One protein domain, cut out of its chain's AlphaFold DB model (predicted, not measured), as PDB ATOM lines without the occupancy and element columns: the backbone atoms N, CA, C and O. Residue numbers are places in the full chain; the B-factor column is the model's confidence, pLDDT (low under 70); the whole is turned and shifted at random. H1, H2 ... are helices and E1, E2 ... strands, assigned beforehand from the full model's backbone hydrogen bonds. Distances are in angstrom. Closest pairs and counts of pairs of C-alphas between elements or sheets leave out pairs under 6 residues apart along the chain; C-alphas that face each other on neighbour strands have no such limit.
ATOM      1  N   LEU A   3     -39.522  -6.019  -0.515       86.06
ATOM      2  CA  LEU A   3     -38.130  -5.623  -0.670       86.06
ATOM      3  C   LEU A   3     -38.047  -4.397  -1.572       86.06
ATOM      4  O   LEU A   3     -38.841  -4.251  -2.503       86.06
ATOM      5  N   ARG A   4     -37.052  -3.549  -1.321       82.56
ATOM      6  CA  ARG A   4     -36.741  -2.381  -2.143       82.56
ATOM      7  C   ARG A   4     -35.361  -2.492  -2.758       82.56
ATOM      8  O   ARG A   4     -34.387  -2.737  -2.045       82.56
ATOM      9  N   ASN A   5     -35.259  -2.254  -4.058       85.12
ATOM     10  CA  ASN A   5     -33.973  -2.201  -4.734       85.12
ATOM     11  C   ASN A   5     -33.219  -0.925  -4.314       85.12
ATOM     12  O   ASN A   5     -33.750   0.184  -4.391       85.12
ATOM     13  N   LYS A   6     -31.969  -1.075  -3.873       75.94
ATOM     14  CA  LYS A   6     -31.101   0.002  -3.371       75.94
ATOM     15  C   LYS A   6     -30.718   1.017  -4.451       75.94
ATOM     16  O   LYS A   6     -30.415   2.155  -4.110       75.94
ATOM     17  N   LYS A   7     -30.695   0.613  -5.726       73.06
ATOM     18  CA  LYS A   7     -30.289   1.456  -6.863       73.06
ATOM     19  C   LYS A   7     -31.480   2.113  -7.549       73.06
ATOM     20  O   LYS A   7     -31.424   3.303  -7.839       73.06
ATOM     21  N   THR A   8     -32.535   1.348  -7.828       75.62
ATOM     22  CA  THR A   8     -33.686   1.826  -8.616       75.62
ATOM     23  C   THR A   8     -34.843   2.321  -7.753       75.62
ATOM     24  O   THR A   8     -35.716   3.028  -8.249       75.62
ATOM     25  N   GLY A   9     -34.870   1.963  -6.465       69.25
ATOM     26  CA  GLY A   9     -35.983   2.257  -5.561       69.25
ATOM     27  C   GLY A   9     -37.232   1.408  -5.814       69.25
ATOM     28  O   GLY A   9     -38.235   1.600  -5.132       69.25
ATOM     29  N   GLU A  10     -37.184   0.471  -6.763       80.50
ATOM     30  CA  GLU A  10     -38.312  -0.393  -7.105       80.50
ATOM     31  C   GLU A  10     -38.699  -1.309  -5.945       80.50
ATOM     32  O   GLU A  10     -37.842  -1.779  -5.198       80.50
ATOM     33  N   ILE A  11     -39.998  -1.593  -5.835       82.50
ATOM     34  CA  ILE A  11     -40.556  -2.462  -4.802       82.50
ATOM     35  C   ILE A  11     -40.936  -3.798  -5.435       82.50
ATOM     36  O   ILE A  11     -41.610  -3.843  -6.468       82.50
ATOM     37  N   ALA A  12     -40.520  -4.885  -4.797       86.56
ATOM     38  CA  ALA A  12     -40.875  -6.242  -5.174       86.56
ATOM     39  C   ALA A  12     -41.275  -7.049  -3.934       86.56
ATOM     40  O   ALA A  12     -40.880  -6.745  -2.810       86.56
ATOM     41  N   THR A  13     -42.060  -8.096  -4.133       88.00
ATOM     42  CA  THR A  13     -42.493  -9.012  -3.085       88.00
ATOM     43  C   THR A  13     -41.737 -10.321  -3.230       88.00
ATOM     44  O   THR A  13     -41.889 -11.026  -4.224       88.00
ATOM     45  N   LEU A  14     -40.950 -10.665  -2.215       88.44
ATOM     46  CA  LEU A  14     -40.385 -11.995  -2.042       88.44
ATOM     47  C   LEU A  14     -41.460 -12.919  -1.451       88.44
ATOM     48  O   LEU A  14     -41.991 -12.657  -0.362       88.44
ATOM     49  N   THR A  15     -41.794 -13.979  -2.182       88.94
ATOM     50  CA  THR A  15     -42.829 -14.965  -1.841       88.94
ATOM     51  C   THR A  15     -42.361 -16.386  -2.153       88.94
ATOM     52  O   THR A  15     -41.409 -16.577  -2.901       88.94
ATOM     53  N   LEU A  16     -43.029 -17.391  -1.592       90.00
ATOM     54  CA  LEU A  16     -42.862 -18.792  -1.985       90.00
ATOM     55  C   LEU A  16     -43.785 -19.128  -3.163       90.00
ATOM     56  O   LEU A  16     -44.868 -18.549  -3.296       90.00
ATOM     57  N   SER A  17     -43.354 -20.054  -4.015       88.81
ATOM     58  CA  SER A  17     -44.170 -20.661  -5.065       88.81
ATOM     59  C   SER A  17     -45.346 -21.452  -4.483       88.81
ATOM     60  O   SER A  17     -45.355 -21.832  -3.313       88.81
ATOM     61  N   SER A  18     -46.346 -21.751  -5.315       85.12
ATOM     62  CA  SER A  18     -47.556 -22.477  -4.896       85.12
ATOM     63  C   SER A  18     -47.295 -23.904  -4.403       85.12
ATOM     64  O   SER A  18     -48.067 -24.414  -3.597       85.12
ATOM     65  N   ASN A  19     -46.215 -24.545  -4.857       87.94
ATOM     66  CA  ASN A  19     -45.752 -25.844  -4.359       87.94
ATOM     67  C   ASN A  19     -44.808 -25.733  -3.144       87.94
ATOM     68  O   ASN A  19     -44.430 -26.756  -2.587       87.94
ATOM     69  N   GLY A  20     -44.426 -24.519  -2.730       83.81
ATOM     70  CA  GLY A  20     -43.553 -24.271  -1.578       83.81
ATOM     71  C   GLY A  20     -42.071 -24.597  -1.788       83.81
ATOM     72  O   GLY A  20     -41.310 -24.547  -0.826       83.81
ATOM     73  N   GLU A  21     -41.649 -24.930  -3.008       85.31
ATOM     74  CA  GLU A  21     -40.277 -25.380  -3.295       85.31
ATOM     75  C   GLU A  21     -39.343 -24.252  -3.759       85.31
ATOM     76  O   GLU A  21     -38.124 -24.389  -3.673       85.31
ATOM     77  N   GLU A  22     -39.886 -23.133  -4.247       87.25
ATOM     78  CA  GLU A  22     -39.104 -22.061  -4.868       87.25
ATOM     79  C   GLU A  22     -39.401 -20.706  -4.215       87.25
ATOM     80  O   GLU A  22     -40.556 -20.334  -4.006       87.25
ATOM     81  N   LEU A  23     -38.354 -19.921  -3.953       89.25
ATOM     82  CA  LEU A  23     -38.495 -18.496  -3.649       89.25
ATOM     83  C   LEU A  23     -38.637 -17.707  -4.953       89.25
ATOM     84  O   LEU A  23     -37.851 -17.874  -5.889       89.25
ATOM     85  N   LEU A  24     -39.633 -16.832  -5.001       89.81
ATOM     86  CA  LEU A  24     -39.997 -16.004  -6.145       89.81
ATOM     87  C   LEU A  24     -39.915 -14.530  -5.757       89.81
ATOM     88  O   LEU A  24     -40.424 -14.130  -4.708       89.81
ATOM     89  N   LEU A  25     -39.330 -13.714  -6.631       88.50
ATOM     90  CA  LEU A  25     -39.385 -12.260  -6.527       88.50
ATOM     91  C   LEU A  25     -40.405 -11.734  -7.538       88.50
ATOM     92  O   LEU A  25     -40.221 -11.870  -8.749       88.50
ATOM     93  N   MET A  26     -41.486 -11.149  -7.033       88.00
ATOM     94  CA  MET A  26     -42.639 -10.702  -7.813       88.00
ATOM     95  C   MET A  26     -42.721  -9.174  -7.828       88.00
ATOM     96  O   MET A  26     -42.600  -8.544  -6.781       88.00
ATOM     97  N   LYS A  27     -43.007  -8.561  -8.972       83.69
ATOM     98  CA  LYS A  27     -43.280  -7.124  -9.109       83.69
ATOM     99  C   LYS A  27     -44.589  -6.958  -9.867       83.69
ATOM    100  O   LYS A  27     -44.715  -7.486 -10.959       83.69
ATOM    101  N   ASN A  28     -45.565  -6.243  -9.304       77.31
ATOM    102  CA  ASN A  28     -46.874  -6.019  -9.941       77.31
ATOM    103  C   ASN A  28     -47.547  -7.308 -10.461       77.31
ATOM    104  O   ASN A  28     -48.121  -7.320 -11.542       77.31
ATOM    105  N   ASN A  29     -47.457  -8.400  -9.692       75.94
ATOM    106  CA  ASN A  29     -47.912  -9.750 -10.063       75.94
ATOM    107  C   ASN A  29     -47.178 -10.409 -11.245       75.94
ATOM    108  O   ASN A  29     -47.545 -11.511 -11.647       75.94
ATOM    109  N   GLU A  30     -46.102  -9.808 -11.740       79.81
ATOM    110  CA  GLU A  30     -45.186 -10.417 -12.699       79.81
ATOM    111  C   GLU A  30     -43.965 -10.995 -11.978       79.81
ATOM    112  O   GLU A  30     -43.437 -10.423 -11.022       79.81
ATOM    113  N   MET A  31     -43.509 -12.161 -12.430       85.75
ATOM    114  CA  MET A  31     -42.322 -12.815 -11.888       85.75
ATOM    115  C   MET A  31     -41.063 -12.165 -12.467       85.75
ATOM    116  O   MET A  31     -40.842 -12.211 -13.674       85.75
ATOM    117  N   VAL A  32     -40.227 -11.597 -11.597       83.19
ATOM    118  CA  VAL A  32     -38.961 -10.944 -11.975       83.19
ATOM    119  C   VAL A  32     -37.801 -11.929 -11.882       83.19
ATOM    120  O   VAL A  32     -36.973 -12.006 -12.785       83.19
ATOM    121  N   VAL A  33     -37.757 -12.703 -10.795       84.75
ATOM    122  CA  VAL A  33     -36.728 -13.721 -10.559       84.75
ATOM    123  C   VAL A  33     -37.387 -14.983 -10.026       84.75
ATOM    124  O   VAL A  33     -38.205 -14.935  -9.104       84.75
ATOM    125  N   ARG A  34     -37.002 -16.122 -10.604       87.75
ATOM    126  CA  ARG A  34     -37.390 -17.453 -10.142       87.75
ATOM    127  C   ARG A  34     -36.219 -18.098  -9.417       87.75
ATOM    128  O   ARG A  34     -35.094 -18.014  -9.898       87.75
ATOM    129  N   ASN A  35     -36.508 -18.786  -8.316       86.50
ATOM    130  CA  ASN A  35     -35.515 -19.476  -7.500       86.50
ATOM    131  C   ASN A  35     -34.421 -18.519  -6.990       86.50
ATOM    132  O   ASN A  35     -33.232 -18.684  -7.267       86.50
ATOM    133  N   VAL A  36     -34.884 -17.476  -6.294       84.50
ATOM    134  CA  VAL A  36     -34.076 -16.366  -5.776       84.50
ATOM    135  C   VAL A  36     -32.931 -16.882  -4.906       84.50
ATOM    136  O   VAL A  36     -33.153 -17.588  -3.919       84.50
ATOM    137  N   LYS A  37     -31.704 -16.484  -5.240       85.94
ATOM    138  CA  LYS A  37     -30.494 -16.741  -4.451       85.94
ATOM    139  C   LYS A  37     -30.118 -15.515  -3.625       85.94
ATOM    140  O   LYS A  37     -30.508 -14.395  -3.934       85.94
ATOM    141  N   MET A  38     -29.274 -15.713  -2.610       80.69
ATOM    142  CA  MET A  38     -28.709 -14.613  -1.808       80.69
ATOM    143  C   MET A  38     -28.033 -13.533  -2.670       80.69
ATOM    144  O   MET A  38     -28.217 -12.350  -2.406       80.69
ATOM    145  N   SER A  39     -27.322 -13.925  -3.735       83.62
ATOM    146  CA  SER A  39     -26.691 -12.993  -4.682       83.62
ATOM    147  C   SER A  39     -27.697 -12.075  -5.381       83.62
ATOM    148  O   SER A  39     -27.389 -10.920  -5.653       83.62
ATOM    149  N   ASP A  40     -28.913 -12.563  -5.639       80.19
ATOM    150  CA  ASP A  40     -29.966 -11.786  -6.300       80.19
ATOM    151  C   ASP A  40     -30.570 -10.737  -5.353       80.19
ATOM    152  O   ASP A  40     -31.201  -9.781  -5.801       80.19
ATOM    153  N   LEU A  41     -30.363 -10.906  -4.041       81.94
ATOM    154  CA  LEU A  41     -30.862 -10.038  -2.977       81.94
ATOM    155  C   LEU A  41     -29.828  -9.011  -2.494       81.94
ATOM    156  O   LEU A  41     -30.196  -8.115  -1.739       81.94
ATOM    157  N   GLU A  42     -28.565  -9.069  -2.934       86.12
ATOM    158  CA  GLU A  42     -27.523  -8.112  -2.513       86.12
ATOM    159  C   GLU A  42     -27.909  -6.656  -2.811       86.12
ATOM    160  O   GLU A  42     -27.634  -5.742  -2.023       86.12
ATOM    161  N   GLU A  43     -28.607  -6.436  -3.926       83.56
ATOM    162  CA  GLU A  43     -29.103  -5.123  -4.337       83.56
ATOM    163  C   GLU A  43     -30.426  -4.728  -3.677       83.56
ATOM    164  O   GLU A  43     -30.902  -3.617  -3.890       83.56
ATOM    165  N   TRP A  44     -31.014  -5.591  -2.852       84.50
ATOM    166  CA  TRP A  44     -32.296  -5.362  -2.202       84.50
ATOM    167  C   TRP A  44     -32.107  -5.137  -0.701       84.50
ATOM    168  O   TRP A  44     -31.154  -5.611  -0.079       84.50
ATOM    169  N   LYS A  45     -32.984  -4.330  -0.115       83.69
ATOM    170  CA  LYS A  45     -33.117  -4.154   1.334       83.69
ATOM    171  C   LYS A  45     -34.565  -4.386   1.736       83.69
ATOM    172  O   LYS A  45     -35.459  -4.274   0.894       83.69
ATOM    173  N   ASP A  46     -34.780  -4.666   3.011       80.88
ATOM    174  CA  ASP A  46     -36.116  -4.773   3.581       80.88
ATOM    175  C   ASP A  46     -36.901  -3.497   3.269       80.88
ATOM    176  O   ASP A  46     -36.403  -2.375   3.420       80.88
ATOM    177  N   TYR A  47     -38.106  -3.679   2.729       67.25
ATOM    178  CA  TYR A  47     -39.025  -2.572   2.535       67.25
ATOM    179  C   TYR A  47     -39.791  -2.370   3.836       67.25
ATOM    180  O   TYR A  47     -40.741  -3.099   4.126       67.25
TER     181      TYR A  47
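This is residues 3 to 47 of the 142 residues of an uncharacterized protein of Methanobrevibacter sp (UniProt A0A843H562). One small sheet of five antiparallel strands, strongly twisted and curled, makes the body, and the one short helix, H1, sits in the link between its two edge strands, E4 and E5, and only grazes the sheet. The 45 printed residues run E1 E2 E3 E4 H1 E5, mostly strand; the sheet's order is E4 E3 E2 E1 E5, all antiparallel. The whole is compact, radius of gyration of the C-alphas 10.1 A, spanning 31 by 22 by 14 A.

E1, residues 3 to 5, begins at C-alpha 3 (-38.130, -5.623, -0.670). E2 is residues 11 to 16, 16.7 A; E3, 23 to 27, 13.5 A; E4, 30 to 34, 10.8 A; H1, 38 to 41; E5, 44 to 46, ending at C-alpha 46 (-36.116, -4.773, 3.581).

E1 to E4 form a meander, each strand the antiparallel neighbour of the one before. N 3 and O 12 are 2.8 A apart in hairpin E1 and E2, N 13 and O 26 2.7 A in E2 and E3, N 30 and O 27 2.8 A in E3 and E4. Staggered, E2 pairs with E1 over 11 to 12 and with E3 over 13 to 16. E5 and E1 have N 4 and O 45 at 2.8 A. H1 only grazes the sheet; it is too short for an O i to N i+4 pair, and its one O i to N i+3 pair is within range.

The C-alphas farthest apart, of Lys 7 and Asn 19, are 31.5 A apart. The printed part has no cut and no long link. Residues 9 and 47 are under pLDDT 70.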